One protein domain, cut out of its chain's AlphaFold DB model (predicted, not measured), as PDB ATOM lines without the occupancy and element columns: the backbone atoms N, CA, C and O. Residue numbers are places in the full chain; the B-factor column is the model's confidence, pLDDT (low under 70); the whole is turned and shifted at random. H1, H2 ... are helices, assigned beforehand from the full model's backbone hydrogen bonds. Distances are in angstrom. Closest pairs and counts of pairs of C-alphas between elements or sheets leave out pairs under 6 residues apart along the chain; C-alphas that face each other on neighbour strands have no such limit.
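Overview. This is residues 36 to 109 of the 134 residues of an uncharacterized protein of Holdemanella biformis (UniProt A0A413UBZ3). One long helix, H4, makes the spine of a small helical domain; H3 starts beside residues 93 to 100 of H4 and points away from it nearly at a right angle, as in a lopsided T. The short H2 packs on residues 99 to 107 of H4, H1 lies crosswise near Ile 101, and the long stretch of residues 46 to 60, without a named element, leads from H1 round to H2. The printed part has 74 residues, with four named helices in the order H1, H2, H3, H4 and no named strand: the class is all helix. It is compact, with a radius of gyration of the C-alphas of 12.0 A and spans of 34 by 27 by 19 A.

Arrangement. Start at H1, residues 37 to 45, which only just touches H4, residues 90 to 109, with 3 pairs of C-alphas within 8 A. Their closest C-alphas, those of Ser 38 and Ile 101, are 6.8 A apart, and their lines are about perpendicular, at 83 degrees. Next comes H2, residues 61 to 64, apart from H1; it touches H4, closest at the C-alphas of Phe 61 and Ser 103, 4.4 A. H3, residues 69 to 81, touches H4 with residues 69 to 73 alone, closest at the C-alphas of Cys 69 and Glu 97, 5.8 A; their lines are about perpendicular, at 80 degrees. H2 and H3 are close but not clearly touching, and H1 and H3 are apart. In H1, H3 and H4 every O i to N i+4 pair is within hydrogen-bond range; H2 is too short for such a pair.

Along the chain. Find C-alpha 37 at (15.745, 37.171, -26.247), where H1 begins; it runs 12.1 A to C-alpha 45. H2 measures 4.9 A. From C-alpha 69 at (29.734, 46.436, -21.737), H3 runs 17.0 A. H4 runs 28.6 A to C-alpha 109 at (18.017, 31.965, -11.224).

Size, cuts and confidence. The C-alphas farthest apart, those of Asn 37 and Glu 82, are 34.9 A apart. The printed part has no cut; the link from H1 to H2 is long, H2 to H3 tight, H3 to H4 short. The mean pLDDT of the printed part is 81.6, and residues 36 to 54 are under 70.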
ATOM      1  N   ASN A  36      17.766  33.743 -27.577       56.03
ATOM      2  CA  ASN A  36      18.554  34.967 -27.776       56.03
ATOM      3  C   ASN A  36      17.841  36.246 -27.263       56.03
ATOM      4  O   ASN A  36      18.431  37.316 -27.170       56.03
ATOM      5  N   ASN A  37      16.570  36.125 -26.860       56.97
ATOM      6  CA  ASN A  37      15.745  37.171 -26.247       56.97
ATOM      7  C   ASN A  37      16.324  37.712 -24.925       56.97
ATOM      8  O   ASN A  37      15.832  38.708 -24.396       56.97
ATOM      9  N   SER A  38      17.330  37.053 -24.339       59.00
ATOM     10  CA  SER A  38      18.085  37.594 -23.205       59.00
ATOM     11  C   SER A  38      18.794  38.902 -23.553       59.00
ATOM     12  O   SER A  38      18.846  39.779 -22.693       59.00
ATOM     13  N   LYS A  39      19.250  39.058 -24.802       59.88
ATOM     14  CA  LYS A  39      19.869  40.286 -25.314       59.88
ATOM     15  C   LYS A  39      18.847  41.423 -25.447       59.88
ATOM     16  O   LYS A  39      19.035  42.487 -24.874       59.88
ATOM     17  N   GLU A  40      17.676  41.150 -26.028       57.31
ATOM     18  CA  GLU A  40      16.572  42.130 -26.116       57.31
ATOM     19  C   GLU A  40      16.043  42.572 -24.735       57.31
ATOM     20  O   GLU A  40      15.714  43.743 -24.509       57.31
ATOM     21  N   LYS A  41      15.970  41.639 -23.775       56.97
ATOM     22  CA  LYS A  41      15.608  41.961 -22.385       56.97
ATOM     23  C   LYS A  41      16.689  42.758 -21.667       56.97
ATOM     24  O   LYS A  41      16.336  43.584 -20.833       56.97
ATOM     25  N   TYR A  42      17.963  42.514 -21.959       61.84
ATOM     26  CA  TYR A  42      19.065  43.295 -21.403       61.84
ATOM     27  C   TYR A  42      18.990  44.752 -21.853       61.84
ATOM     28  O   TYR A  42      18.992  45.637 -20.999       61.84
ATOM     29  N   ASP A  43      18.790  45.003 -23.148       57.94
ATOM     30  CA  ASP A  43      18.647  46.367 -23.670       57.94
ATOM     31  C   ASP A  43      17.492  47.119 -22.989       57.94
ATOM     32  O   ASP A  43      17.612  48.303 -22.669       57.94
ATOM     33  N   SER A  44      16.407  46.408 -22.665       56.09
ATOM     34  CA  SER A  44      15.230  46.952 -21.972       56.09
ATOM     35  C   SER A  44      15.432  47.164 -20.457       56.09
ATOM     36  O   SER A  44      14.950  48.159 -19.910       56.09
ATOM     37  N   ASP A  45      16.134  46.250 -19.772       53.47
ATOM     38  CA  ASP A  45      16.394  46.280 -18.319       53.47
ATOM     39  C   ASP A  45      17.598  47.185 -17.947       53.47
ATOM     40  O   ASP A  45      17.718  47.600 -16.793       53.47
ATOM     41  N   SER A  46      18.470  47.542 -18.904       53.91
ATOM     42  CA  SER A  46      19.734  48.294 -18.710       53.91
ATOM     43  C   SER A  46      19.590  49.744 -18.213       53.91
ATOM     44  O   SER A  46      20.576  50.460 -18.034       53.91
ATOM     45  N   LYS A  47      18.364  50.205 -17.939       50.66
ATOM     46  CA  LYS A  47      18.047  51.612 -17.642       50.66
ATOM     47  C   LYS A  47      18.619  52.143 -16.314       50.66
ATOM     48  O   LYS A  47      18.467  53.327 -16.022       50.66
ATOM     49  N   TYR A  48      19.285  51.308 -15.513       50.53
ATOM     50  CA  TYR A  48      19.831  51.677 -14.203       50.53
ATOM     51  C   TYR A  48      21.331  51.383 -14.096       50.53
ATOM     52  O   TYR A  48      21.753  50.446 -13.426       50.53
ATOM     53  N   VAL A  49      22.154  52.234 -14.706       55.69
ATOM     54  CA  VAL A  49      23.614  52.188 -14.536       55.69
ATOM     55  C   VAL A  49      23.984  52.794 -13.178       55.69
ATOM     56  O   VAL A  49      23.908  54.008 -12.979       55.69
ATOM     57  N   LYS A  50      24.409  51.967 -12.214       55.12
ATOM     58  CA  LYS A  50      25.031  52.466 -10.975       55.12
ATOM     59  C   LYS A  50      26.472  52.874 -11.268       55.12
ATOM     60  O   LYS A  50      27.367  52.042 -11.333       55.12
ATOM     61  N   LEU A  51      26.690  54.178 -11.420       51.59
ATOM     62  CA  LEU A  51      27.910  54.718 -12.021       51.59
ATOM     63  C   LEU A  51      29.190  54.653 -11.166       51.59
ATOM     64  O   LEU A  51      30.220  55.115 -11.636       51.59
ATOM     65  N   ASN A  52      29.188  54.116  -9.942       56.09
ATOM     66  CA  ASN A  52      30.395  54.105  -9.105       56.09
ATOM     67  C   ASN A  52      30.396  52.965  -8.085       56.09
ATOM     68  O   ASN A  52      29.809  53.082  -7.010       56.09
ATOM     69  N   LYS A  53      31.118  51.884  -8.396       65.62
ATOM     70  CA  LYS A  53      31.457  50.827  -7.439       65.62
ATOM     71  C   LYS A  53      32.905  50.358  -7.633       65.62
ATOM     72  O   LYS A  53      33.160  49.241  -8.064       65.62
ATOM     73  N   MET A  54      33.877  51.217  -7.308       63.41
ATOM     74  CA  MET A  54      35.317  50.878  -7.375       63.41
ATOM     75  C   MET A  54      35.681  49.593  -6.602       63.41
ATOM     76  O   MET A  54      36.621  48.884  -6.961       63.41
ATOM     77  N   ASN A  55      34.904  49.246  -5.573       74.06
ATOM     78  CA  ASN A  55      35.149  48.073  -4.736       74.06
ATOM     79  C   ASN A  55      34.374  46.818  -5.148       74.06
ATOM     80  O   ASN A  55      34.513  45.794  -4.479       74.06
ATOM     81  N   ASP A  56      33.600  46.847  -6.234       84.75
ATOM     82  CA  ASP A  56      32.868  45.652  -6.645       84.75
ATOM     83  C   ASP A  56      33.817  44.520  -7.014       84.75
ATOM     84  O   ASP A  56      34.844  44.703  -7.674       84.75
ATOM     85  N   ASN A  57      33.470  43.312  -6.579       89.62
ATOM     86  CA  ASN A  57      34.094  42.114  -7.108       89.62
ATOM     87  C   ASN A  57      33.613  41.933  -8.552       89.62
ATOM     88  O   ASN A  57      32.498  41.460  -8.765       89.62
ATOM     89  N   LEU A  58      34.459  42.315  -9.512       90.94
ATOM     90  CA  LEU A  58      34.170  42.257 -10.946       90.94
ATOM     91  C   LEU A  58      34.137  40.823 -11.492       90.94
ATOM     92  O   LEU A  58      33.857  40.647 -12.662       90.94
ATOM     93  N   MET A  59      34.394  39.802 -10.670       92.06
ATOM     94  CA  MET A  59      34.231  38.391 -11.043       92.06
ATOM     95  C   MET A  59      32.939  37.780 -10.484       92.06
ATOM     96  O   MET A  59      32.593  36.645 -10.803       92.06
ATOM     97  N   TYR A  60      32.216  38.503  -9.622       94.06
ATOM     98  CA  TYR A  60      30.996  38.004  -8.997       94.06
ATOM     99  C   TYR A  60      29.764  38.391  -9.816       94.06
ATOM    100  O   TYR A  60      29.443  39.571  -9.937       94.06
ATOM    101  N   PHE A  61      29.039  37.395 -10.327       93.44
ATOM    102  CA  PHE A  61      27.901  37.581 -11.239       93.44
ATOM    103  C   PHE A  61      26.856  38.594 -10.739       93.44
ATOM    104  O   PHE A  61      26.296  39.352 -11.528       93.44
ATOM    105  N   ASP A  62      26.589  38.646  -9.429       91.75
ATOM    106  CA  ASP A  62      25.554  39.534  -8.894       91.75
ATOM    107  C   ASP A  62      25.971  41.010  -8.919       91.75
ATOM    108  O   ASP A  62      25.105  41.882  -8.923       91.75
ATOM    109  N   ASN A  63      27.280  41.281  -8.978       91.44
ATOM    110  CA  ASN A  63      27.827  42.615  -9.213       91.44
ATOM    111  C   ASN A  63      27.891  42.922 -10.713       91.44
ATOM    112  O   ASN A  63      27.513  44.014 -11.126       91.44
ATOM    113  N   ILE A  64      28.335  41.954 -11.528       92.81
ATOM    114  CA  ILE A  64      28.518  42.106 -12.984       92.81
ATOM    115  C   ILE A  64      27.200  42.462 -13.688       92.81
ATOM    116  O   ILE A  64      27.194  43.275 -14.607       92.81
ATOM    117  N   LYS A  65      26.076  41.884 -13.247       88.62
ATOM    118  CA  LYS A  65      24.760  42.028 -13.899       88.62
ATOM    119  C   LYS A  65      24.273  43.476 -14.080       88.62
ATOM    120  O   LYS A  65      23.382  43.702 -14.891       88.62
ATOM    121  N   ASP A  66      24.787  44.412 -13.278       86.69
ATOM    122  CA  ASP A  66      24.365  45.819 -13.257       86.69
ATOM    123  C   ASP A  66      25.239  46.706 -14.174       86.69
ATOM    124  O   ASP A  66      25.022  47.919 -14.251       86.69
ATOM    125  N   TYR A  67      26.259  46.139 -14.825       87.56
ATOM    126  CA  TYR A  67      27.159  46.875 -15.710       87.56
ATOM    127  C   TYR A  67      26.668  46.902 -17.157       87.56
ATOM    128  O   TYR A  67      25.982  45.999 -17.623       87.56
ATOM    129  N   THR A  68      27.108  47.930 -17.885       87.00
ATOM    130  CA  THR A  68      27.114  47.932 -19.354       87.00
ATOM    131  C   THR A  68      28.434  47.375 -19.881       87.00
ATOM    132  O   THR A  68      29.434  47.409 -19.163       87.00
ATOM    133  N   CYS A  69      28.490  46.942 -21.145       87.69
ATOM    134  CA  CYS A  69      29.734  46.436 -21.737       87.69
ATOM    135  C   CYS A  69      30.894  47.436 -21.603       87.69
ATOM    136  O   CYS A  69      31.971  47.083 -21.127       87.69
ATOM    137  N   GLU A  70      30.656  48.707 -21.940       86.56
ATOM    138  CA  GLU A  70      31.665  49.770 -21.845       86.56
ATOM    139  C   GLU A  70      32.134  50.002 -20.405       86.56
ATOM    140  O   GLU A  70      33.332  50.074 -20.123       86.56
ATOM    141  N   THR A  71      31.191  50.114 -19.463       87.81
ATOM    142  CA  THR A  71      31.528  50.386 -18.060       87.81
ATOM    143  C   THR A  71      32.223  49.196 -17.411       87.81
ATOM    144  O   THR A  71      33.135  49.401 -16.614       87.81
ATOM    145  N   TYR A  72      31.858  47.970 -17.783       91.56
ATOM    146  CA  TYR A  72      32.489  46.758 -17.283       91.56
ATOM    147  C   TYR A  72      33.934  46.617 -17.760       91.56
ATOM    148  O   TYR A  72      34.830  46.467 -16.930       91.56
ATOM    149  N   ILE A  73      34.183  46.746 -19.071       91.44
ATOM    150  CA  ILE A  73      35.542  46.675 -19.632       91.44
ATOM    151  C   ILE A  73      36.420  47.752 -19.007       91.44
ATOM    152  O   ILE A  73      37.511  47.450 -18.527       91.44
ATOM    153  N   LYS A  74      35.919  48.990 -18.927       89.44
ATOM    154  CA  LYS A  74      36.645  50.088 -18.286       89.44
ATOM    155  C   LYS A  74      37.066  49.734 -16.858       89.44
ATOM    156  O   LYS A  74      38.207  49.985 -16.481       89.44
ATOM    157  N   GLN A  75      36.164  49.164 -16.058       89.38
ATOM    158  CA  GLN A  75      36.475  48.792 -14.676       89.38
ATOM    159  C   GLN A  75      37.450  47.615 -14.593       89.38
ATOM    160  O   GLN A  75      38.313  47.626 -13.720       89.38
ATOM    161  N   ILE A  76      37.368  46.638 -15.502       91.56
ATOM    162  CA  ILE A  76      38.349  45.548 -15.590       91.56
ATOM    163  C   ILE A  76      39.744  46.096 -15.897       91.56
ATOM    164  O   ILE A  76      40.687  45.758 -15.182       91.56
ATOM    165  N   CYS A  77      39.874  46.954 -16.915       91.31
ATOM    166  CA  CYS A  77      41.147  47.569 -17.300       91.31
ATOM    167  C   CYS A  77      41.761  48.349 -16.134       91.31
ATOM    168  O   CYS A  77      42.912  48.115 -15.774       91.31
ATOM    169  N   ILE A  78      40.964  49.190 -15.470       90.00
ATOM    170  CA  ILE A  78      41.431  49.975 -14.324       90.00
ATOM    171  C   ILE A  78      41.839  49.067 -13.157       90.00
ATOM    172  O   ILE A  78      42.887  49.280 -12.555       90.00
ATOM    173  N   LYS A  79      41.017  48.069 -12.810       89.81
ATOM    174  CA  LYS A  79      41.195  47.276 -11.584       89.81
ATOM    175  C   LYS A  79      42.276  46.203 -11.690       89.81
ATOM    176  O   LYS A  79      42.922  45.917 -10.687       89.81
ATOM    177  N   TYR A  80      42.420  45.570 -12.851       90.69
ATOM    178  CA  TYR A  80      43.287  44.399 -13.016       90.69
ATOM    179  C   TYR A  80      44.503  44.646 -13.904       90.69
ATOM    180  O   TYR A  80      45.460  43.883 -13.811       90.69
ATOM    181  N   TYR A  81      44.470  45.683 -14.740       89.94
ATOM    182  CA  TYR A  81      45.557  46.005 -15.666       89.94
ATOM    183  C   TYR A  81      46.184  47.377 -15.393       89.94
ATOM    184  O   TYR A  81      47.178  47.714 -16.018       89.94
ATOM    185  N   GLU A  82      45.623  48.159 -14.460       88.94
ATOM    186  CA  GLU A  82      46.050  49.534 -14.154       88.94
ATOM    187  C   GLU A  82      46.028  50.460 -15.390       88.94
ATOM    188  O   GLU A  82      46.674  51.507 -15.436       88.94
ATOM    189  N   GLU A  83      45.227  50.099 -16.397       89.81
ATOM    190  CA  GLU A  83      45.103  50.825 -17.655       89.81
ATOM    191  C   GLU A  83      43.922  51.798 -17.606       89.81
ATOM    192  O   GLU A  83      42.776  51.426 -17.341       89.81
ATOM    193  N   THR A  84      44.192  53.073 -17.896       81.38
ATOM    194  CA  THR A  84      43.163  54.128 -17.950       81.38
ATOM    195  C   THR A  84      42.600  54.347 -19.354       81.38
ATOM    196  O   THR A  84      41.521  54.923 -19.505       81.38
ATOM    197  N   THR A  85      43.301  53.855 -20.374       83.88
ATOM    198  CA  THR A  85      42.900  53.880 -21.782       83.88
ATOM    199  C   THR A  85      42.727  52.456 -22.285       83.88
ATOM    200  O   THR A  85      43.623  51.642 -22.097       83.88
ATOM    201  N   TYR A  86      41.619  52.170 -22.962       84.06
ATOM    202  CA  TYR A  86      41.351  50.856 -23.537       84.06
ATOM    203  C   TYR A  86      40.689  51.018 -24.910       84.06
ATOM    204  O   TYR A  86      39.929  51.962 -25.129       84.06
ATOM    205  N   ASN A  87      40.995  50.112 -25.837       89.00
ATOM    206  CA  ASN A  87      40.371  50.054 -27.158       89.00
ATOM    207  C   ASN A  87      39.981  48.594 -27.441       89.00
ATOM    208  O   ASN A  87      40.808  47.834 -27.951       89.00
ATOM    209  N   PRO A  88      38.784  48.161 -27.007       88.38
ATOM    210  CA  PRO A  88      38.410  46.760 -27.058       88.38
ATOM    211  C   PRO A  88      38.138  46.343 -28.503       88.38
ATOM    212  O   PRO A  88      37.496  47.051 -29.276       88.38
ATOM    213  N   THR A  89      38.617  45.161 -28.868       92.69
ATOM    214  CA  THR A  89      38.259  44.508 -30.132       92.69
ATOM    215  C   THR A  89      36.791  44.070 -30.117       92.69
ATOM    216  O   THR A  89      36.222  43.834 -29.050       92.69
ATOM    217  N   ASN A  90      36.190  43.862 -31.293       92.44
ATOM    218  CA  ASN A  90      34.816  43.345 -31.397       92.44
ATOM    219  C   ASN A  90      34.633  42.020 -30.638       92.44
ATOM    220  O   ASN A  90      33.653  41.852 -29.927       92.44
ATOM    221  N   TYR A  91      35.627  41.128 -30.690       93.88
ATOM    222  CA  TYR A  91      35.611  39.882 -29.920       93.88
ATOM    223  C   TYR A  91      35.506  40.120 -28.402       93.88
ATOM    224  O   TYR A  91      34.763  39.427 -27.712       93.88
ATOM    225  N   GLN A  92      36.236  41.104 -27.869       91.75
ATOM    226  CA  GLN A  92      36.182  41.443 -26.443       91.75
ATOM    227  C   GLN A  92      34.843  42.077 -26.051       91.75
ATOM    228  O   GLN A  92      34.383  41.861 -24.929       91.75
ATOM    229  N   LEU A  93      34.224  42.838 -26.958       90.94
ATOM    230  CA  LEU A  93      32.883  43.387 -26.764       90.94
ATOM    231  C   LEU A  93      31.833  42.271 -26.713       90.94
ATOM    232  O   LEU A  93      31.091  42.209 -25.736       90.94
ATOM    233  N   ASP A  94      31.843  41.356 -27.685       91.31
ATOM    234  CA  ASP A  94      30.918  40.216 -27.737       91.31
ATOM    235  C   ASP A  94      31.075  39.316 -26.501       91.31
ATOM    236  O   ASP A  94      30.099  38.947 -25.848       91.31
ATOM    237  N   LEU A  95      32.319  39.009 -26.115       94.06
ATOM    238  CA  LEU A  95      32.601  38.213 -24.919       94.06
ATOM    239  C   LEU A  95      32.098  38.902 -23.647       94.06
ATOM    240  O   LEU A  95      31.537  38.256 -22.761       94.06
ATOM    241  N   THR A  96      32.316  40.212 -23.540       93.00
ATOM    242  CA  THR A  96      31.851  40.992 -22.393       93.00
ATOM    243  C   THR A  96      30.333  40.974 -22.294       93.00
ATOM    244  O   THR A  96      29.788  40.800 -21.203       93.00
ATOM    245  N   GLU A  97      29.653  41.140 -23.421       90.81
ATOM    246  CA  GLU A  97      28.201  41.108 -23.475       90.81
ATOM    247  C   GLU A  97      27.658  39.762 -22.980       90.81
ATOM    248  O   GLU A  97      26.806  39.730 -22.090       90.81
ATOM    249  N   GLU A  98      28.232  38.651 -23.445       92.31
ATOM    250  CA  GLU A  98      27.878  37.311 -22.971       92.31
ATOM    251  C   GLU A  98      28.144  37.126 -21.471       92.31
ATOM    252  O   GLU A  98      27.339  36.518 -20.760       92.31
ATOM    253  N   ILE A  99      29.242  37.672 -20.942       94.56
ATOM    254  CA  ILE A  99      29.538  37.631 -19.501       94.56
ATOM    255  C   ILE A  99      28.458  38.369 -18.698       94.56
ATOM    256  O   ILE A  99      27.988  37.850 -17.677       94.56
ATOM    257  N   ILE A 100      28.042  39.555 -19.145       92.50
ATOM    258  CA  ILE A 100      27.014  40.356 -18.469       92.50
ATOM    259  C   ILE A 100      25.659  39.648 -18.535       92.50
ATOM    260  O   ILE A 100      25.016  39.454 -17.498       92.50
ATOM    261  N   ILE A 101      25.254  39.175 -19.716       90.06
ATOM    262  CA  ILE A 101      23.994  38.449 -19.917       90.06
ATOM    263  C   ILE A 101      23.947  37.193 -19.035       90.06
ATOM    264  O   ILE A 101      22.980  36.983 -18.291       90.06
ATOM    265  N   ASN A 102      25.005  36.379 -19.043       92.44
ATOM    266  CA  ASN A 102      25.087  35.186 -18.203       92.44
ATOM    267  C   ASN A 102      25.053  35.529 -16.714       92.44
ATOM    268  O   ASN A 102      24.434  34.808 -15.925       92.44
ATOM    269  N   SER A 103      25.649  36.653 -16.322       93.81
ATOM    270  CA  SER A 103      25.620  37.132 -14.942       93.81
ATOM    271  C   SER A 103      24.212  37.533 -14.496       93.81
ATOM    272  O   SER A 103      23.769  37.145 -13.411       93.81
ATOM    273  N   MET A 104      23.454  38.221 -15.353       90.81
ATOM    274  CA  MET A 104      22.047  38.544 -15.095       90.81
ATOM    275  C   MET A 104      21.178  37.294 -14.976       90.81
ATOM    276  O   MET A 104      20.372  37.188 -14.047       90.81
ATOM    277  N   ILE A 105      21.328  36.345 -15.905       90.12
ATOM    278  CA  ILE A 105      20.569  35.089 -15.899       90.12
ATOM    279  C   ILE A 105      20.880  34.313 -14.619       90.12
ATOM    280  O   ILE A 105      19.960  33.915 -13.902       90.12
ATOM    281  N   THR A 106      22.165  34.161 -14.296       93.62
ATOM    282  CA  THR A 106      22.628  33.501 -13.072       93.62
ATOM    283  C   THR A 106      22.046  34.171 -11.833       93.62
ATOM    284  O   THR A 106      21.491  33.482 -10.980       93.62
ATOM    285  N   SER A 107      22.060  35.506 -11.760       93.44
ATOM    286  CA  SER A 107      21.472  36.247 -10.640       93.44
ATOM    287  C   SER A 107      19.976  36.002 -10.482       93.44
ATOM    288  O   SER A 107      19.507  35.711  -9.377       93.44
ATOM    289  N   LYS A 108      19.208  36.064 -11.576       91.50
ATOM    290  CA  LYS A 108      17.759  35.815 -11.549       91.50
ATOM    291  C   LYS A 108      17.463  34.384 -11.070       91.50
ATOM    292  O   LYS A 108      16.651  34.204 -10.160       91.50
ATOM    293  N   LYS A 109      18.164  33.381 -11.612       93.56
ATOM    294  CA  LYS A 109      18.017  31.965 -11.224       93.56
ATOM    295  C   LYS A 109      18.401  31.731  -9.766       93.56
ATOM    296  O   LYS A 109      17.615  31.158  -9.010       93.56
TER     297      LYS A 109